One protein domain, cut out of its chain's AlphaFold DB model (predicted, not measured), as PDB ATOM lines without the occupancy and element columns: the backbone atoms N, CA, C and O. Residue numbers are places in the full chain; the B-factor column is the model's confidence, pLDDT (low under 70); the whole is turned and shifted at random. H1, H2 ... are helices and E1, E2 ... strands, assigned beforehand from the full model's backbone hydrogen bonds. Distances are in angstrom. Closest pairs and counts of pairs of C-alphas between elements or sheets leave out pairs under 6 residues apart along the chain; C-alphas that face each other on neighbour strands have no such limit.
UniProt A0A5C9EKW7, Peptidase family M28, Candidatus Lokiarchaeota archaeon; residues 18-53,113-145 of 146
ATOM      1  N   PRO A  18     -19.029 -35.601   5.475       87.88
ATOM      2  CA  PRO A  18     -18.535 -36.843   4.875       87.88
ATOM      3  C   PRO A  18     -19.456 -37.274   3.733       87.88
ATOM      4  O   PRO A  18     -20.656 -37.380   3.948       87.88
ATOM      5  N   ARG A  19     -18.921 -37.510   2.534       88.12
ATOM      6  CA  ARG A  19     -19.720 -37.731   1.311       88.12
ATOM      7  C   ARG A  19     -19.464 -39.066   0.622       88.12
ATOM      8  O   ARG A  19     -19.858 -39.227  -0.521       88.12
ATOM      9  N   LEU A  20     -18.900 -40.023   1.364       85.19
ATOM     10  CA  LEU A  20     -18.443 -41.311   0.848       85.19
ATOM     11  C   LEU A  20     -19.415 -41.926  -0.169       85.19
ATOM     12  O   LEU A  20     -20.594 -42.132   0.133       85.19
ATOM     13  N   SER A  21     -18.881 -42.284  -1.329       84.31
ATOM     14  CA  SER A  21     -19.643 -42.847  -2.437       84.31
ATOM     15  C   SER A  21     -20.425 -44.100  -2.018       84.31
ATOM     16  O   SER A  21     -19.939 -44.954  -1.265       84.31
ATOM     17  N   GLY A  22     -21.648 -44.225  -2.517       83.81
ATOM     18  CA  GLY A  22     -22.607 -45.271  -2.200       83.81
ATOM     19  C   GLY A  22     -23.284 -45.139  -0.838       83.81
ATOM     20  O   GLY A  22     -23.756 -46.146  -0.305       83.81
ATOM     21  N   THR A  23     -23.294 -43.945  -0.239       88.44
ATOM     22  CA  THR A  23     -23.960 -43.679   1.049       88.44
ATOM     23  C   THR A  23     -25.071 -42.640   0.923       88.44
ATOM     24  O   THR A  23     -25.118 -41.860  -0.027       88.44
ATOM     25  N   GLU A  24     -25.942 -42.567   1.932       90.56
ATOM     26  CA  GLU A  24     -27.005 -41.552   2.027       90.56
ATOM     27  C   GLU A  24     -26.459 -40.113   1.973       90.56
ATOM     28  O   GLU A  24     -27.131 -39.191   1.505       90.56
ATOM     29  N   PHE A  25     -25.214 -39.901   2.411       90.38
ATOM     30  CA  PHE A  25     -24.578 -38.591   2.339       90.38
ATOM     31  C   PHE A  25     -24.167 -38.209   0.914       90.38
ATOM     32  O   PHE A  25     -24.269 -37.035   0.555       90.38
ATOM     33  N   GLU A  26     -23.768 -39.167   0.075       90.19
ATOM     34  CA  GLU A  26     -23.567 -38.905  -1.354       90.19
ATOM     35  C   GLU A  26     -24.895 -38.487  -2.000       90.19
ATOM     36  O   GLU A  26     -24.960 -37.502  -2.739       90.19
ATOM     37  N   GLU A  27     -25.991 -39.171  -1.661       90.31
ATOM     38  CA  GLU A  27     -27.317 -38.804  -2.151       90.31
ATOM     39  C   GLU A  27     -27.708 -37.383  -1.723       90.31
ATOM     40  O   GLU A  27     -28.180 -36.597  -2.552       90.31
ATOM     41  N   LYS A  28     -27.473 -37.030  -0.456       91.81
ATOM     42  CA  LYS A  28     -27.695 -35.676   0.059       91.81
ATOM     43  C   LYS A  28     -26.864 -34.641  -0.701       91.81
ATOM     44  O   LYS A  28     -27.395 -33.604  -1.092       91.81
ATOM     45  N   ALA A  29     -25.582 -34.914  -0.937       91.00
ATOM     46  CA  ALA A  29     -24.705 -34.019  -1.690       91.00
ATOM     47  C   ALA A  29     -25.170 -33.850  -3.142       91.00
ATOM     48  O   ALA A  29     -25.180 -32.736  -3.660       91.00
ATOM     49  N   SER A  30     -25.615 -34.933  -3.777       90.88
ATOM     50  CA  SER A  30     -26.173 -34.906  -5.129       90.88
ATOM     51  C   SER A  30     -27.452 -34.069  -5.209       90.88
ATOM     52  O   SER A  30     -27.621 -33.313  -6.164       90.88
ATOM     53  N   LYS A  31     -28.342 -34.156  -4.210       92.44
ATOM     54  CA  LYS A  31     -29.548 -33.314  -4.123       92.44
ATOM     55  C   LYS A  31     -29.188 -31.830  -3.980       92.44
ATOM     56  O   LYS A  31     -29.654 -31.023  -4.779       92.44
ATOM     57  N   LEU A  32     -28.275 -31.496  -3.063       91.81
ATOM     58  CA  LEU A  32     -27.781 -30.121  -2.884       91.81
ATOM     59  C   LEU A  32     -27.145 -29.555  -4.162       91.81
ATOM     60  O   LEU A  32     -27.365 -28.397  -4.508       91.81
ATOM     61  N   ALA A  33     -26.371 -30.365  -4.890       91.19
ATOM     62  CA  ALA A  33     -25.757 -29.947  -6.150       91.19
ATOM     63  C   ALA A  33     -26.808 -29.663  -7.231       91.19
ATOM     64  O   ALA A  33     -26.725 -28.644  -7.912       91.19
ATOM     65  N   GLN A  34     -27.821 -30.524  -7.362       92.44
ATOM     66  CA  GLN A  34     -28.924 -30.308  -8.300       92.44
ATOM     67  C   GLN A  34     -29.703 -29.026  -7.988       92.44
ATOM     68  O   GLN A  34     -30.044 -28.287  -8.907       92.44
ATOM     69  N   GLU A  35     -29.974 -28.753  -6.711       92.19
ATOM     70  CA  GLU A  35     -30.650 -27.528  -6.275       92.19
ATOM     71  C   GLU A  35     -29.821 -26.281  -6.590       92.19
ATOM     72  O   GLU A  35     -30.338 -25.340  -7.186       92.19
ATOM     73  N   GLU A  36     -28.523 -26.276  -6.271       89.44
ATOM     74  CA  GLU A  36     -27.643 -25.143  -6.591       89.44
ATOM     75  C   GLU A  36     -27.535 -24.898  -8.099       89.44
ATOM     76  O   GLU A  36     -27.554 -23.747  -8.528       89.44
ATOM     77  N   ILE A  37     -27.465 -25.953  -8.915       89.56
ATOM     78  CA  ILE A  37     -27.450 -25.834 -10.380       89.56
ATOM     79  C   ILE A  37     -28.761 -25.218 -10.885       89.56
ATOM     80  O   ILE A  37     -28.727 -24.261 -11.662       89.56
ATOM     81  N   LYS A  38     -29.911 -25.701 -10.397       90.88
ATOM     82  CA  LYS A  38     -31.227 -25.137 -10.740       90.88
ATOM     83  C   LYS A  38     -31.347 -23.674 -10.317       90.88
ATOM     84  O   LYS A  38     -31.835 -22.856 -11.090       90.88
ATOM     85  N   ASN A  39     -30.832 -23.318  -9.140       89.62
ATOM     86  CA  ASN A  39     -30.801 -21.938  -8.646       89.62
ATOM     87  C   ASN A  39     -29.926 -21.014  -9.512       89.62
ATOM     88  O   ASN A  39     -30.094 -19.798  -9.476       89.62
ATOM     89  N   MET A  40     -28.995 -21.570 -10.294       85.81
ATOM     90  CA  MET A  40     -28.211 -20.832 -11.288       85.81
ATOM     91  C   MET A  40     -28.911 -20.727 -12.655       85.81
ATOM     92  O   MET A  40     -28.331 -20.160 -13.578       85.81
ATOM     93  N   GLY A  41     -30.139 -21.239 -12.794       88.00
ATOM     94  CA  GLY A  41     -30.889 -21.246 -14.054       88.00
ATOM     95  C   GLY A  41     -30.384 -22.280 -15.061       88.00
ATOM     96  O   GLY A  41     -30.603 -22.121 -16.259       88.00
ATOM     97  N   LEU A  42     -29.677 -23.309 -14.589       88.44
ATOM     98  CA  LEU A  42     -29.116 -24.381 -15.407       88.44
ATOM     99  C   LEU A  42     -29.878 -25.690 -15.168       88.44
ATOM    100  O   LEU A  42     -30.452 -25.908 -14.100       88.44
ATOM    101  N   GLU A  43     -29.840 -26.591 -16.149       90.12
ATOM    102  CA  GLU A  43     -30.444 -27.920 -16.030       90.12
ATOM    103  C   GLU A  43     -29.409 -28.949 -15.549       90.12
ATOM    104  O   GLU A  43     -28.435 -29.223 -16.259       90.12
ATOM    105  N   PRO A  44     -29.573 -29.535 -14.346       91.38
ATOM    106  CA  PRO A  44     -28.675 -30.576 -13.872       91.38
ATOM    107  C   PRO A  44     -28.950 -31.899 -14.585       91.38
ATOM    108  O   PRO A  44     -30.096 -32.330 -14.711       91.38
ATOM    109  N   GLN A  45     -27.883 -32.594 -14.960       90.56
ATOM    110  CA  GLN A  45     -27.929 -33.951 -15.488       90.56
ATOM    111  C   GLN A  45     -27.286 -34.930 -14.503       90.56
ATOM    112  O   GLN A  45     -26.368 -34.584 -13.754       90.56
ATOM    113  N   LEU A  46     -27.796 -36.164 -14.494       89.44
ATOM    114  CA  LEU A  46     -27.327 -37.237 -13.623       89.44
ATOM    115  C   LEU A  46     -26.740 -38.369 -14.456       89.44
ATOM    116  O   LEU A  46     -27.351 -38.824 -15.419       89.44
ATOM    117  N   GLN A  47     -25.572 -38.851 -14.048       88.50
ATOM    118  CA  GLN A  47     -24.969 -40.064 -14.585       88.50
ATOM    119  C   GLN A  47     -24.865 -41.088 -13.461       88.50
ATOM    120  O   GLN A  47     -24.050 -40.927 -12.555       88.50
ATOM    121  N   GLN A  48     -25.699 -42.124 -13.518       88.56
ATOM    122  CA  GLN A  48     -25.672 -43.229 -12.562       88.56
ATOM    123  C   GLN A  48     -24.607 -44.249 -12.963       88.56
ATOM    124  O   GLN A  48     -24.435 -44.546 -14.147       88.56
ATOM    125  N   PHE A  49     -23.910 -44.796 -11.976       87.06
ATOM    126  CA  PHE A  49     -22.980 -45.899 -12.166       87.06
ATOM    127  C   PHE A  49     -22.938 -46.790 -10.925       87.06
ATOM    128  O   PHE A  49     -23.379 -46.417  -9.838       87.06
ATOM    129  N   GLN A  50     -22.404 -47.993 -11.102       86.19
ATOM    130  CA  GLN A  50     -22.220 -48.961 -10.030       86.19
ATOM    131  C   GLN A  50     -20.738 -49.284  -9.889       86.19
ATOM    132  O   GLN A  50     -20.015 -49.359 -10.882       86.19
ATOM    133  N   PHE A  51     -20.285 -49.486  -8.657       85.38
ATOM    134  CA  PHE A  51     -18.906 -49.874  -8.376       85.38
ATOM    135  C   PHE A  51     -18.849 -50.878  -7.225       85.38
ATOM    136  O   PHE A  51     -19.684 -50.867  -6.319       85.38
ATOM    137  N   SER A  52     -17.849 -51.759  -7.243       87.19
ATOM    138  CA  SER A  52     -17.606 -52.676  -6.130       87.19
ATOM    139  C   SER A  52     -16.660 -52.068  -5.099       87.19
ATOM    140  O   SER A  52     -15.612 -51.504  -5.416       87.19
ATOM    141  N   THR A  53     -16.984 -52.278  -3.825       86.81
ATOM    142  CA  THR A  53     -16.097 -51.958  -2.695       86.81
ATOM    143  C   THR A  53     -14.913 -52.918  -2.548       86.81
ATOM    144  O   THR A  53     -14.058 -52.709  -1.687       86.81
ATOM    145  N   LEU A 113     -22.138 -50.977  -4.852       85.19
ATOM    146  CA  LEU A 113     -22.790 -49.739  -4.455       85.19
ATOM    147  C   LEU A 113     -23.185 -48.954  -5.701       85.19
ATOM    148  O   LEU A 113     -22.494 -48.997  -6.720       85.19
ATOM    149  N   GLU A 114     -24.290 -48.230  -5.591       87.62
ATOM    150  CA  GLU A 114     -24.748 -47.292  -6.609       87.62
ATOM    151  C   GLU A 114     -24.248 -45.893  -6.263       87.62
ATOM    152  O   GLU A 114     -24.271 -45.498  -5.100       87.62
ATOM    153  N   SER A 115     -23.788 -45.152  -7.263       88.88
ATOM    154  CA  SER A 115     -23.298 -43.781  -7.122       88.88
ATOM    155  C   SER A 115     -23.677 -42.971  -8.357       88.88
ATOM    156  O   SER A 115     -24.144 -43.514  -9.368       88.88
ATOM    157  N   LYS A 116     -23.587 -41.646  -8.254       87.62
ATOM    158  CA  LYS A 116     -24.039 -40.743  -9.310       87.62
ATOM    159  C   LYS A 116     -23.203 -39.479  -9.396       87.62
ATOM    160  O   LYS A 116     -22.990 -38.779  -8.412       87.62
ATOM    161  N   ASN A 117     -22.850 -39.119 -10.622       88.62
ATOM    162  CA  ASN A 117     -22.272 -37.816 -10.920       88.62
ATOM    163  C   ASN A 117     -23.378 -36.823 -11.267       88.62
ATOM    164  O   ASN A 117     -24.325 -37.164 -11.983       88.62
ATOM    165  N   VAL A 118     -23.232 -35.588 -10.787       88.81
ATOM    166  CA  VAL A 118     -24.058 -34.454 -11.209       88.81
ATOM    167  C   VAL A 118     -23.220 -33.604 -12.153       88.81
ATOM    168  O   VAL A 118     -22.090 -33.238 -11.831       88.81
ATOM    169  N   TYR A 119     -23.750 -33.299 -13.330       87.75
ATOM    170  CA  TYR A 119     -23.051 -32.484 -14.317       87.75
ATOM    171  C   TYR A 119     -24.007 -31.520 -15.004       87.75
ATOM    172  O   TYR A 119     -25.228 -31.670 -14.937       87.75
ATOM    173  N   VAL A 120     -23.439 -30.503 -15.641       87.12
ATOM    174  CA  VAL A 120     -24.184 -29.537 -16.449       87.12
ATOM    175  C   VAL A 120     -23.533 -29.456 -17.811       87.12
ATOM    176  O   VAL A 120     -22.307 -29.377 -17.920       87.12
ATOM    177  N   ARG A 121     -24.365 -29.436 -18.847       81.56
ATOM    178  CA  ARG A 121     -23.933 -29.128 -20.202       81.56
ATOM    179  C   ARG A 121     -24.064 -27.627 -20.428       81.56
ATOM    180  O   ARG A 121     -25.168 -27.095 -20.415       81.56
ATOM    181  N   ILE A 122     -22.938 -26.947 -20.617       79.50
ATOM    182  CA  ILE A 122     -22.923 -25.520 -20.946       79.50
ATOM    183  C   ILE A 122     -22.812 -25.399 -22.464       79.50
ATOM    184  O   ILE A 122     -21.814 -25.809 -23.055       79.50
ATOM    185  N   GLU A 123     -23.850 -24.868 -23.105       72.38
ATOM    186  CA  GLU A 123     -23.796 -24.521 -24.525       72.38
ATOM    187  C   GLU A 123     -23.047 -23.200 -24.693       72.38
ATOM    188  O   GLU A 123     -23.412 -22.178 -24.105       72.38
ATOM    189  N   ASN A 124     -21.978 -23.211 -25.487       61.16
ATOM    190  CA  ASN A 124     -21.186 -22.015 -25.723       61.16
ATOM    191  C   ASN A 124     -21.916 -21.123 -26.744       61.16
ATOM    192  O   ASN A 124     -21.988 -21.446 -27.927       61.16
ATOM    193  N   LYS A 125     -22.487 -19.997 -26.296       51.69
ATOM    194  CA  LYS A 125     -23.233 -19.047 -27.151       51.69
ATOM    195  C   LYS A 125     -22.348 -18.184 -28.070       51.69
ATOM    196  O   LYS A 125     -22.865 -17.282 -28.720       51.69
ATOM    197  N   ALA A 126     -21.042 -18.439 -28.138       48.56
ATOM    198  CA  ALA A 126     -20.121 -17.688 -28.993       48.56
ATOM    199  C   ALA A 126     -20.215 -18.051 -30.491       48.56
ATOM    200  O   ALA A 126     -19.674 -17.334 -31.321       48.56
ATOM    201  N   ASP A 127     -20.936 -19.117 -30.851       47.62
ATOM    202  CA  ASP A 127     -20.737 -19.808 -32.134       47.62
ATOM    203  C   ASP A 127     -21.886 -19.652 -33.150       47.62
ATOM    204  O   ASP A 127     -22.047 -20.471 -34.052       47.62
ATOM    205  N   GLN A 128     -22.727 -18.616 -33.021       45.50
ATOM    206  CA  GLN A 128     -23.776 -18.356 -34.025       45.50
ATOM    207  C   GLN A 128     -23.323 -17.476 -35.200       45.50
ATOM    208  O   GLN A 128     -24.008 -17.465 -36.219       45.50
ATOM    209  N   ASN A 129     -22.169 -16.799 -35.105       44.00
ATOM    210  CA  ASN A 129     -21.657 -15.944 -36.187       44.00
ATOM    211  C   ASN A 129     -20.428 -16.502 -36.929       44.00
ATOM    212  O   ASN A 129     -20.178 -16.057 -38.044       44.00
ATOM    213  N   ASP A 130     -19.717 -17.502 -36.393       42.12
ATOM    214  CA  ASP A 130     -18.545 -18.112 -37.041       42.12
ATOM    215  C   ASP A 130     -18.848 -19.535 -37.533       42.12
ATOM    216  O   ASP A 130     -18.320 -20.553 -37.090       42.12
ATOM    217  N   LEU A 131     -19.725 -19.612 -38.536       48.53
ATOM    218  CA  LEU A 131     -19.885 -20.801 -39.372       48.53
ATOM    219  C   LEU A 131     -18.619 -21.011 -40.217       48.53
ATOM    220  O   LEU A 131     -18.605 -20.648 -41.395       48.53
ATOM    221  N   LYS A 132     -17.574 -21.610 -39.630       41.34
ATOM    222  CA  LYS A 132     -16.620 -22.541 -40.269       41.34
ATOM    223  C   LYS A 132     -15.473 -22.904 -39.313       41.34
ATOM    224  O   LYS A 132     -14.603 -22.094 -39.046       41.34
ATOM    225  N   LEU A 133     -15.409 -24.199 -38.982       45.78
ATOM    226  CA  LEU A 133     -14.198 -24.945 -38.595       45.78
ATOM    227  C   LEU A 133     -13.558 -24.605 -37.234       45.78
ATOM    228  O   LEU A 133     -12.571 -23.881 -37.180       45.78
ATOM    229  N   LYS A 134     -13.955 -25.321 -36.177       37.31
ATOM    230  CA  LYS A 134     -13.195 -26.437 -35.563       37.31
ATOM    231  C   LYS A 134     -13.763 -26.755 -34.180       37.31
ATOM    232  O   LYS A 134     -14.052 -25.854 -33.415       37.31
ATOM    233  N   ASP A 135     -13.899 -28.052 -33.913       42.44
ATOM    234  CA  ASP A 135     -13.982 -28.677 -32.591       42.44
ATOM    235  C   ASP A 135     -14.896 -27.996 -31.564       42.44
ATOM    236  O   ASP A 135     -14.502 -27.128 -30.794       42.44
ATOM    237  N   ARG A 136     -16.141 -28.486 -31.512       39.84
ATOM    238  CA  ARG A 136     -17.087 -28.230 -30.421       39.84
ATOM    239  C   ARG A 136     -16.446 -28.632 -29.084       39.84
ATOM    240  O   ARG A 136     -16.571 -29.786 -28.673       39.84
ATOM    241  N   GLU A 137     -15.791 -27.705 -28.392       41.56
ATOM    242  CA  GLU A 137     -15.336 -27.914 -27.016       41.56
ATOM    243  C   GLU A 137     -16.553 -27.952 -26.084       41.56
ATOM    244  O   GLU A 137     -17.017 -26.951 -25.535       41.56
ATOM    245  N   ILE A 138     -17.118 -29.149 -25.927       45.62
ATOM    246  CA  ILE A 138     -18.121 -29.439 -24.907       45.62
ATOM    247  C   ILE A 138     -17.400 -29.408 -23.557       45.62
ATOM    248  O   ILE A 138     -16.725 -30.366 -23.179       45.62
ATOM    249  N   THR A 139     -17.550 -28.316 -22.810       49.16
ATOM    250  CA  THR A 139     -17.042 -28.250 -21.436       49.16
ATOM    251  C   THR A 139     -18.059 -28.906 -20.503       49.16
ATOM    252  O   THR A 139     -19.007 -28.273 -20.041       49.16
ATOM    253  N   ASN A 140     -17.880 -30.202 -20.246       48.88
ATOM    254  CA  ASN A 140     -18.626 -30.905 -19.204       48.88
ATOM    255  C   ASN A 140     -18.065 -30.494 -17.839       48.88
ATOM    256  O   ASN A 140     -16.951 -30.880 -17.478       48.88
ATOM    257  N   VAL A 141     -18.826 -29.717 -17.068       57.31
ATOM    258  CA  VAL A 141     -18.458 -29.402 -15.682       57.31
ATOM    259  C   VAL A 141     -18.976 -30.528 -14.793       57.31
ATOM    260  O   VAL A 141     -20.176 -30.624 -14.527       57.31
ATOM    261  N   PHE A 142     -18.068 -31.406 -14.367       52.50
ATOM    262  CA  PHE A 142     -18.370 -32.498 -13.446       52.50
ATOM    263  C   PHE A 142     -18.328 -32.000 -12.003       52.50
ATOM    264  O   PHE A 142     -17.282 -31.574 -11.510       52.50
ATOM    265  N   PHE A 143     -19.448 -32.115 -11.295       56.00
ATOM    266  CA  PHE A 143     -19.482 -31.998  -9.844       56.00
ATOM    267  C   PHE A 143     -19.417 -33.411  -9.275       56.00
ATOM    268  O   PHE A 143     -20.430 -34.103  -9.155       56.00
ATOM    269  N   ILE A 144     -18.198 -33.865  -8.983       52.41
ATOM    270  CA  ILE A 144     -17.990 -35.192  -8.410       52.41
ATOM    271  C   ILE A 144     -18.430 -35.155  -6.944       52.41
ATOM    272  O   ILE A 144     -17.863 -34.429  -6.121       52.41
ATOM    273  N   ALA A 145     -19.463 -35.928  -6.622       49.56
ATOM    274  CA  ALA A 145     -19.796 -36.271  -5.250       49.56
ATOM    275  C   ALA A 145     -18.921 -37.476  -4.866       49.56
ATOM    276  O   ALA A 145     -19.167 -38.584  -5.328       49.56
TER     277      ALA A 145
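What this domain is: This is residues 18 to 53 and 113 to 145 of the 146 residues of the protein "Peptidase family M28" of Candidatus Lokiarchaeota archaeon (UniProt A0A5C9EKW7). One helix, H1, packs along one face of a small sheet, over its inner strand E2, and the loop from E2 to E3 sticks out at residues 128 to 135. The 69 printed residues hold H1, E1, E2, E3 in that order; the antiparallel sheet runs E1 - E2 - E3, class mixed. The whole is loose, radius of gyration of the C-alphas 15.6 A, and flat, spanning 47 by 28 by 15 A.

Where its parts are: Find C-alpha 24 at (-27.005, -41.552, 2.027); H1 runs from there to residue 39, 22.7 A. E1 is residues 45 to 52, 23.3 A; E2, 113 to 121, 26.0 A; E3, 140 to 143, ends at (-19.482, -31.998, -9.844).

How they stand to each other: H1 is on the sheet, height 9.1 A, closest to E2 at C-alphas 30 and 118, 6.5 A. Every O i to N i+4 pair in H1 is within hydrogen-bond range. Beside E1, find N 47 and O 117, 2.9 A; in the hairpin E2 and E3, N 143 and O 118, 2.9 A.

The domain as a whole: Residues 54 to 112 are cut out, leaving 7.3 A between C-alphas 53 and 113. E2 to E3 is a long link. Residues 124 to 145 are under pLDDT 70.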